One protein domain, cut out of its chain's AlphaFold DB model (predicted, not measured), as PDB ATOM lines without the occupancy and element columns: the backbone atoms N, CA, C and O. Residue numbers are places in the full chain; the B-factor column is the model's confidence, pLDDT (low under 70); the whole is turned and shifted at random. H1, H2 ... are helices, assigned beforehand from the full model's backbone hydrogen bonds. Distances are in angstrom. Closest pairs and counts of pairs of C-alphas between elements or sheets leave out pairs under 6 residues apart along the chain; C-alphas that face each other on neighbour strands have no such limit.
ATOM      1  N   LEU A  19     216.824 144.550 167.264       91.12
ATOM      2  CA  LEU A  19     217.138 144.090 165.918       91.12
ATOM      3  C   LEU A  19     217.199 145.223 164.902       91.12
ATOM      4  O   LEU A  19     216.453 146.207 164.925       91.12
ATOM      5  N   THR A  20     218.030 145.010 163.891       92.81
ATOM      6  CA  THR A  20     218.012 145.785 162.661       92.81
ATOM      7  C   THR A  20     218.217 144.859 161.471       92.81
ATOM      8  O   THR A  20     218.969 143.895 161.550       92.81
ATOM      9  N   SER A  21     217.535 145.136 160.365       89.31
ATOM     10  CA  SER A  21     217.622 144.337 159.141       89.31
ATOM     11  C   SER A  21     217.851 145.306 157.995       89.31
ATOM     12  O   SER A  21     216.980 146.130 157.724       89.31
ATOM     13  N   THR A  22     219.029 145.258 157.379       90.50
ATOM     14  CA  THR A  22     219.414 146.139 156.269       90.50
ATOM     15  C   THR A  22     219.638 145.320 155.009       90.50
ATOM     16  O   THR A  22     220.114 144.187 155.067       90.50
ATOM     17  N   ARG A  23     219.337 145.909 153.853       89.25
ATOM     18  CA  ARG A  23     219.684 145.322 152.560       89.25
ATOM     19  C   ARG A  23     221.149 145.606 152.239       89.25
ATOM     20  O   ARG A  23     221.595 146.746 152.383       89.25
ATOM     21  N   TYR A  24     221.855 144.587 151.757       89.88
ATOM     22  CA  TYR A  24     223.109 144.743 151.027       89.88
ATOM     23  C   TYR A  24     222.830 144.704 149.523       89.88
ATOM     24  O   TYR A  24     222.153 143.802 149.034       89.88
ATOM     25  N   ASP A  25     223.326 145.695 148.795       88.81
ATOM     26  CA  ASP A  25     223.248 145.765 147.341       88.81
ATOM     27  C   ASP A  25     224.404 146.635 146.813       88.81
ATOM     28  O   ASP A  25     224.444 147.838 147.094       88.81
ATOM     29  N   PRO A  26     225.363 146.070 146.052       89.06
ATOM     30  CA  PRO A  26     226.458 146.834 145.460       89.06
ATOM     31  C   PRO A  26     226.002 148.028 144.612       89.06
ATOM     32  O   PRO A  26     226.696 149.047 144.587       89.06
ATOM     33  N   PHE A  27     224.824 147.953 143.978       86.25
ATOM     34  CA  PHE A  27     224.270 149.046 143.178       86.25
ATOM     35  C   PHE A  27     224.008 150.302 144.013       86.25
ATOM     36  O   PHE A  27     224.103 151.412 143.490       86.25
ATOM     37  N   LEU A  28     223.762 150.173 145.321       87.19
ATOM     38  CA  LEU A  28     223.538 151.320 146.202       87.19
ATOM     39  C   LEU A  28     224.746 152.263 146.289       87.19
ATOM     40  O   LEU A  28     224.566 153.441 146.581       87.19
ATOM     41  N   ARG A  29     225.958 151.811 145.934       89.06
ATOM     42  CA  ARG A  29     227.125 152.703 145.834       89.06
ATOM     43  C   ARG A  29     226.987 153.754 144.735       89.06
ATOM     44  O   ARG A  29     227.565 154.828 144.847       89.06
ATOM     45  N   SER A  30     226.214 153.455 143.689       87.69
ATOM     46  CA  SER A  30     225.905 154.413 142.620       87.69
ATOM     47  C   SER A  30     224.837 155.435 143.028       87.69
ATOM     48  O   SER A  30     224.612 156.421 142.327       87.69
ATOM     49  N   GLN A  31     224.176 155.220 144.169       87.31
ATOM     50  CA  GLN A  31     223.045 156.015 144.614       87.31
ATOM     51  C   GLN A  31     223.483 157.144 145.537       87.31
ATOM     52  O   GLN A  31     223.777 156.934 146.711       87.31
ATOM     53  N   ARG A  32     223.453 158.378 145.021       87.62
ATOM     54  CA  ARG A  32     223.839 159.589 145.773       87.62
ATOM     55  C   ARG A  32     223.008 159.816 147.040       87.62
ATOM     56  O   ARG A  32     223.496 160.414 147.990       87.62
ATOM     57  N   TRP A  33     221.767 159.335 147.059       87.69
ATOM     58  CA  TRP A  33     220.880 159.431 148.217       87.69
ATOM     59  C   TRP A  33     221.169 158.378 149.305       87.69
ATOM     60  O   TRP A  33     220.690 158.535 150.429       87.69
ATOM     61  N   ASN A  34     221.961 157.338 149.004       90.56
ATOM     62  CA  ASN A  34     222.366 156.283 149.941       90.56
ATOM     63  C   ASN A  34     223.765 156.549 150.527       90.56
ATOM     64  O   ASN A  34     224.670 155.714 150.452       90.56
ATOM     65  N   TYR A  35     223.956 157.749 151.071       85.19
ATOM     66  CA  TYR A  35     225.225 158.145 151.673       85.19
ATOM     67  C   TYR A  35     225.385 157.571 153.090       85.19
ATOM     68  O   TYR A  35     224.448 157.546 153.891       85.19
ATOM     69  N   ASP A  36     226.599 157.128 153.390       88.25
ATOM     70  CA  ASP A  36     227.072 156.584 154.661       88.25
ATOM     71  C   ASP A  36     228.119 157.543 155.256       88.25
ATOM     72  O   ASP A  36     228.611 158.425 154.565       88.25
ATOM     73  N   ARG A  37     228.473 157.415 156.537       88.81
ATOM     74  CA  ARG A  37     229.363 158.359 157.244       88.81
ATOM     75  C   ARG A  37     230.760 158.486 156.622       88.81
ATOM     76  O   ARG A  37     231.450 159.461 156.892       88.81
ATOM     77  N   ASP A  38     231.168 157.510 155.823       88.38
ATOM     78  CA  ASP A  38     232.461 157.399 155.147       88.38
ATOM     79  C   ASP A  38     232.338 157.362 153.609       88.38
ATOM     80  O   ASP A  38     233.307 157.025 152.930       88.38
ATOM     81  N   GLY A  39     231.174 157.702 153.033       88.62
ATOM     82  CA  GLY A  39     231.002 157.775 151.580       88.62
ATOM     83  C   GLY A  39     229.844 156.953 151.017       88.62
ATOM     84  O   GLY A  39     228.798 156.774 151.634       88.62
ATOM     85  N   SER A  40     230.021 156.459 149.789       89.12
ATOM     86  CA  SER A  40     229.066 155.555 149.142       89.12
ATOM     87  C   SER A  40     228.998 154.216 149.879       89.12
ATOM     88  O   SER A  40     230.039 153.634 150.186       89.12
ATOM     89  N   SER A  41     227.798 153.671 150.079       90.56
ATOM     90  CA  SER A  41     227.627 152.396 150.782       90.56
ATOM     91  C   SER A  41     226.761 151.415 150.018       90.56
ATOM     92  O   SER A  41     225.801 151.789 149.348       90.56
ATOM     93  N   SER A  42     227.111 150.136 150.150       92.75
ATOM     94  CA  SER A  42     226.290 149.016 149.684       92.75
ATOM     95  C   SER A  42     225.179 148.663 150.675       92.75
ATOM     96  O   SER A  42     224.372 147.790 150.381       92.75
ATOM     97  N   PHE A  43     225.148 149.280 151.860       93.50
ATOM     98  CA  PHE A  43     224.110 149.045 152.858       93.50
ATOM     99  C   PHE A  43     223.036 150.120 152.759       93.50
ATOM    100  O   PHE A  43     223.335 151.315 152.770       93.50
ATOM    101  N   PHE A  44     221.782 149.693 152.660       93.31
ATOM    102  CA  PHE A  44     220.644 150.592 152.533       93.31
ATOM    103  C   PHE A  44     220.438 151.413 153.811       93.31
ATOM    104  O   PHE A  44     220.116 150.866 154.859       93.31
ATOM    105  N   LEU A  45     220.613 152.735 153.721       94.25
ATOM    106  CA  LEU A  45     220.332 153.703 154.788       94.25
ATOM    107  C   LEU A  45     220.968 153.354 156.150       94.25
ATOM    108  O   LEU A  45     220.382 153.623 157.203       94.25
ATOM    109  N   LEU A  46     222.179 152.785 156.158       95.38
ATOM    110  CA  LEU A  46     222.854 152.314 157.378       95.38
ATOM    111  C   LEU A  46     222.940 153.365 158.514       95.38
ATOM    112  O   LEU A  46     222.699 152.996 159.669       95.38
ATOM    113  N   PRO A  47     223.156 154.674 158.248       96.62
ATOM    114  CA  PRO A  47     223.090 155.700 159.293       96.62
ATOM    115  C   PRO A  47     221.744 155.777 160.027       96.62
ATOM    116  O   PRO A  47     221.721 156.022 161.232       96.62
ATOM    117  N   TYR A  48     220.626 155.533 159.336       96.62
ATOM    118  CA  TYR A  48     219.289 155.511 159.944       96.62
ATOM    119  C   TYR A  48     219.062 154.239 160.760       96.62
ATOM    120  O   TYR A  48     218.420 154.296 161.807       96.62
ATOM    121  N   HIS A  49     219.606 153.100 160.316       96.56
ATOM    122  CA  HIS A  49     219.596 151.869 161.109       96.56
ATOM    123  C   HIS A  49     220.326 152.063 162.442       96.56
ATOM    124  O   HIS A  49     219.791 151.676 163.479       96.56
ATOM    125  N   TYR A  50     221.501 152.701 162.417       96.81
ATOM    126  CA  TYR A  50     222.253 153.032 163.627       96.81
ATOM    127  C   TYR A  50     221.477 153.976 164.547       96.81
ATOM    128  O   TYR A  50     221.294 153.652 165.713       96.81
ATOM    129  N   ALA A  51     220.972 155.100 164.024       97.12
ATOM    130  CA  ALA A  51     220.240 156.079 164.830       97.12
ATOM    131  C   ALA A  51     218.999 155.467 165.502       97.12
ATOM    132  O   ALA A  51     218.708 155.747 166.660       97.12
ATOM    133  N   ARG A  52     218.285 154.578 164.797       97.69
ATOM    134  CA  ARG A  52     217.141 153.860 165.368       97.69
ATOM    135  C   ARG A  52     217.556 152.893 166.481       97.69
ATOM    136  O   ARG A  52     216.841 152.787 167.469       97.69
ATOM    137  N   LEU A  53     218.668 152.174 166.313       97.12
ATOM    138  CA  LEU A  53     219.198 151.288 167.354       97.12
ATOM    139  C   LEU A  53     219.660 152.079 168.580       97.12
ATOM    140  O   LEU A  53     219.337 151.692 169.693       97.12
ATOM    141  N   GLU A  54     220.365 153.190 168.373       96.81
ATOM    142  CA  GLU A  54     220.828 154.089 169.436       96.81
ATOM    143  C   GLU A  54     219.655 154.593 170.286       96.81
ATOM    144  O   GLU A  54     219.678 154.502 171.513       96.81
ATOM    145  N   GLU A  55     218.585 155.035 169.625       97.56
ATOM    146  CA  GLU A  55     217.372 155.479 170.306       97.56
ATOM    147  C   GLU A  55     216.654 154.332 171.030       97.56
ATOM    148  O   GLU A  55     216.194 154.510 172.157       97.56
ATOM    149  N   ALA A  56     216.595 153.135 170.438       96.12
ATOM    150  CA  ALA A  56     216.020 151.968 171.104       96.12
ATOM    151  C   ALA A  56     216.819 151.591 172.365       96.12
ATOM    152  O   ALA A  56     216.234 151.431 173.431       96.12
ATOM    153  N   ILE A  57     218.152 151.545 172.295       96.19
ATOM    154  CA  ILE A  57     219.022 151.300 173.459       96.19
ATOM    155  C   ILE A  57     218.706 152.296 174.582       96.19
ATOM    156  O   ILE A  57     218.535 151.895 175.736       96.19
ATOM    157  N   ARG A  58     218.551 153.581 174.238       96.75
ATOM    158  CA  ARG A  58     218.189 154.638 175.188       96.75
ATOM    159  C   ARG A  58     216.809 154.410 175.815       96.75
ATOM    160  O   ARG A  58     216.680 154.504 177.034       96.75
ATOM    161  N   LEU A  59     215.787 154.113 175.009       96.38
ATOM    162  CA  LEU A  59     214.413 153.882 175.479       96.38
ATOM    163  C   LEU A  59     214.308 152.654 176.393       96.38
ATOM    164  O   LEU A  59     213.609 152.701 177.403       96.38
ATOM    165  N   HIS A  60     215.052 151.594 176.080       95.00
ATOM    166  CA  HIS A  60     215.143 150.382 176.896       95.00
ATOM    167  C   HIS A  60     216.065 150.524 178.115       95.00
ATOM    168  O   HIS A  60     216.134 149.610 178.934       95.00
ATOM    169  N   ARG A  61     216.764 151.660 178.254       96.31
ATOM    170  CA  ARG A  61     217.755 151.917 179.313       96.31
ATOM    171  C   ARG A  61     218.877 150.871 179.337       96.31
ATOM    172  O   ARG A  61     219.401 150.534 180.397       96.31
ATOM    173  N   TRP A  62     219.248 150.355 178.168       93.38
ATOM    174  CA  TRP A  62     220.326 149.381 178.028       93.38
ATOM    175  C   TRP A  62     221.690 150.068 178.064       93.38
ATOM    176  O   TRP A  62     221.888 151.128 177.472       93.38
ATOM    177  N   GLN A  63     222.653 149.431 178.726       91.25
ATOM    178  CA  GLN A  63     224.044 149.873 178.745       91.25
ATOM    179  C   GLN A  63     224.878 148.935 177.876       91.25
ATOM    180  O   GLN A  63     225.147 147.798 178.252       91.25
ATOM    181  N   ILE A  64     225.282 149.410 176.697       88.00
ATOM    182  CA  ILE A  64     226.108 148.640 175.763       88.00
ATOM    183  C   ILE A  64     227.454 149.342 175.613       88.00
ATOM    184  O   ILE A  64     227.588 150.296 174.849       88.00
ATOM    185  N   ALA A  65     228.467 148.843 176.324       81.56
ATOM    186  CA  ALA A  65     229.786 149.473 176.420       81.56
ATOM    187  C   ALA A  65     230.496 149.685 175.067       81.56
ATOM    188  O   ALA A  65     231.363 150.542 174.946       81.56
ATOM    189  N   SER A  66     230.148 148.908 174.039       86.50
ATOM    190  CA  SER A  66     230.812 148.942 172.729       86.50
ATOM    191  C   SER A  66     229.859 149.193 171.561       86.50
ATOM    192  O   SER A  66     230.168 148.826 170.421       86.50
ATOM    193  N   PHE A  67     228.692 149.787 171.817       91.56
ATOM    194  CA  PHE A  67     227.790 150.186 170.743       91.56
ATOM    195  C   PHE A  67     228.406 151.350 169.956       91.56
ATOM    196  O   PHE A  67     228.663 152.420 170.495       91.56
ATOM    197  N   SER A  68     228.695 151.123 168.674       95.31
ATOM    198  CA  SER A  68     229.261 152.143 167.793       95.31
ATOM    199  C   SER A  68     228.887 151.891 166.342       95.31
ATOM    200  O   SER A  68     228.612 150.761 165.927       95.31
ATOM    201  N   TYR A  69     228.931 152.958 165.546       95.81
ATOM    202  CA  TYR A  69     228.656 152.882 164.116       95.81
ATOM    203  C   TYR A  69     229.614 151.931 163.391       95.81
ATOM    204  O   TYR A  69     229.194 151.113 162.572       95.81
ATOM    205  N   HIS A  70     230.904 152.014 163.729       95.44
ATOM    206  CA  HIS A  70     231.940 151.159 163.161       95.44
ATOM    207  C   HIS A  70     231.657 149.683 163.443       95.44
ATOM    208  O   HIS A  70     231.725 148.863 162.527       95.44
ATOM    209  N   ARG A  71     231.279 149.348 164.687       94.88
ATOM    210  CA  ARG A  71     230.946 147.972 165.058       94.88
ATOM    211  C   ARG A  71     229.739 147.470 164.272       94.88
ATOM    212  O   ARG A  71     229.871 146.453 163.608       94.88
ATOM    213  N   LEU A  72     228.632 148.220 164.238       94.12
ATOM    214  CA  LEU A  72     227.456 147.854 163.435       94.12
ATOM    215  C   LEU A  72     227.831 147.576 161.970       94.12
ATOM    216  O   LEU A  72     227.450 146.553 161.409       94.12
ATOM    217  N   LYS A  73     228.609 148.470 161.352       94.88
ATOM    218  CA  LYS A  73     229.044 148.312 159.960       94.88
ATOM    219  C   LYS A  73     229.941 147.087 159.764       94.88
ATOM    220  O   LYS A  73     229.829 146.421 158.736       94.88
ATOM    221  N   SER A  74     230.819 146.794 160.722       94.44
ATOM    222  CA  SER A  74     231.667 145.599 160.712       94.44
ATOM    223  C   SER A  74     230.833 144.320 160.783       94.44
ATOM    224  O   SER A  74     231.041 143.431 159.963       94.44
ATOM    225  N   GLU A  75     229.843 144.261 161.678       94.38
ATOM    226  CA  GLU A  75     228.922 143.119 161.785       94.38
ATOM    227  C   GLU A  75     228.141 142.911 160.478       94.38
ATOM    228  O   GLU A  75     228.057 141.799 159.964       94.38
ATOM    229  N   CYS A  76     227.639 143.990 159.859       93.62
ATOM    230  CA  CYS A  76     226.967 143.888 158.562       93.62
ATOM    231  C   CYS A  76     227.895 143.354 157.456       93.62
ATOM    232  O   CYS A  76     227.465 142.551 156.629       93.62
ATOM    233  N   LYS A  77     229.165 143.783 157.418       94.25
ATOM    234  CA  LYS A  77     230.157 143.268 156.457       94.25
ATOM    235  C   LYS A  77     230.457 141.788 156.698       94.25
ATOM    236  O   LYS A  77     230.510 141.035 155.730       94.25
ATOM    237  N   ALA A  78     230.620 141.384 157.956       93.44
ATOM    238  CA  ALA A  78     230.866 139.997 158.332       93.44
ATOM    239  C   ALA A  78     229.688 139.093 157.938       93.44
ATOM    240  O   ALA A  78     229.900 138.066 157.300       93.44
ATOM    241  N   ALA A  79     228.450 139.520 158.208       91.44
ATOM    242  CA  ALA A  79     227.245 138.788 157.820       91.44
ATOM    243  C   ALA A  79     227.138 138.594 156.296       91.44
ATOM    244  O   ALA A  79     226.800 137.509 155.829       91.44
ATOM    245  N   VAL A  80     227.470 139.622 155.505       91.75
ATOM    246  CA  VAL A  80     227.497 139.517 154.037       91.75
ATOM    247  C   VAL A  80     228.600 138.572 153.563       91.75
ATOM    248  O   VAL A  80     228.350 137.748 152.689       91.75
ATOM    249  N   ALA A  81     229.805 138.665 154.131       91.19
ATOM    250  CA  ALA A  81     230.908 137.774 153.779       91.19
ATOM    251  C   ALA A  81     230.568 136.304 154.078       91.19
ATOM    252  O   ALA A  81     230.801 135.446 153.231       91.19
ATOM    253  N   ALA A  82     229.951 136.034 155.234       88.50
ATOM    254  CA  ALA A  82     229.483 134.703 155.606       88.50
ATOM    255  C   ALA A  82     228.407 134.177 154.643       88.50
ATOM    256  O   ALA A  82     228.499 133.040 154.190       88.50
ATOM    257  N   ALA A  83     227.429 135.010 154.270       85.12
ATOM    258  CA  ALA A  83     226.396 134.629 153.306       85.12
ATOM    259  C   ALA A  83     226.976 134.326 151.912       85.12
ATOM    260  O   ALA A  83     226.589 133.340 151.293       85.12
ATOM    261  N   ILE A  84     227.932 135.134 151.433       85.19
ATOM    262  CA  ILE A  84     228.617 134.902 150.149       85.19
ATOM    263  C   ILE A  84     229.418 133.598 150.185       85.19
ATOM    264  O   ILE A  84     229.360 132.830 149.228       85.19
ATOM    265  N   ALA A  85     230.147 133.341 151.274       85.69
ATOM    266  CA  ALA A  85     230.908 132.107 151.438       85.69
ATOM    267  C   ALA A  85     229.991 130.873 151.434       85.69
ATOM    268  O   ALA A  85     230.273 129.916 150.722       85.69
ATOM    269  N   ALA A  86     228.857 130.932 152.141       81.50
ATOM    270  CA  ALA A  86     227.864 129.859 152.143       81.50
ATOM    271  C   ALA A  86     227.266 129.605 150.745       81.50
ATOM    272  O   ALA A  86     227.083 128.458 150.356       81.50
TER     273      ALA A  86
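What this domain is: This is residues 19 to 86 of the 227 residues of the protein "Aminotransferase class IV-domain-containing protein" of Auriculariopsis ampla (UniProt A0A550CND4). Two longer helices, H2 and H3, meet near their first residues and spread apart as a wide V, while a short helix, H1, lies off beyond the first residues of H2, joined to it by a looping stretch, residues 31 to 45. From the far end of H2 the link of residues 60 to 68 folds back toward where H2 begins, and the last residues of H3, 81 to 86, stick out. The printed part has 68 residues, with three named helices in the order H1, H2, H3 and no named strand; the class is all helix. It is only just compact, close to loose, with a radius of gyration of the C-alphas of 12.9 A, and spans 37 by 31 by 17 A.

How they stand to each other: H1, residues 26 to 30, touches no helix. Residues 35 to 36 pair with residues 39 to 40, antiparallel, in a pairing too short to be named. H2, residues 46 to 59, is apart from H1. H3, residues 69 to 86, touches H2 with residues 69 to 73 alone, and H2 touches it with residues 46 to 50 alone. Their closest C-alphas, those of Tyr 50 and Tyr 69, are 6.4 A apart. The two run opposite ways at a steep tilt of 61 degrees. H1 and H3 are apart. In H2 and H3 every O i to N i+4 pair is within hydrogen-bond range; in H1 0 of 1 is, beside 2 of 2 O i to N i+3 pairs.

Where its parts are: H1 begins at C-alpha 26 (226.458, 146.834, 145.460). H2 measures 20.0 A from its first to its last C-alpha, starting at C-alpha 46 (222.854, 152.314, 157.378). H3 measures 26.0 A and ends at C-alpha 86 (227.864, 129.859, 152.143).

The domain as a whole: The C-alphas farthest apart, those of Ser 30 and Arg 61, are 37.7 A apart. The printed part has no cut. The link from H1 to H2 is long, with 15 residues. Mean pLDDT of the printed part is 91.7, and no printed residue is under 70.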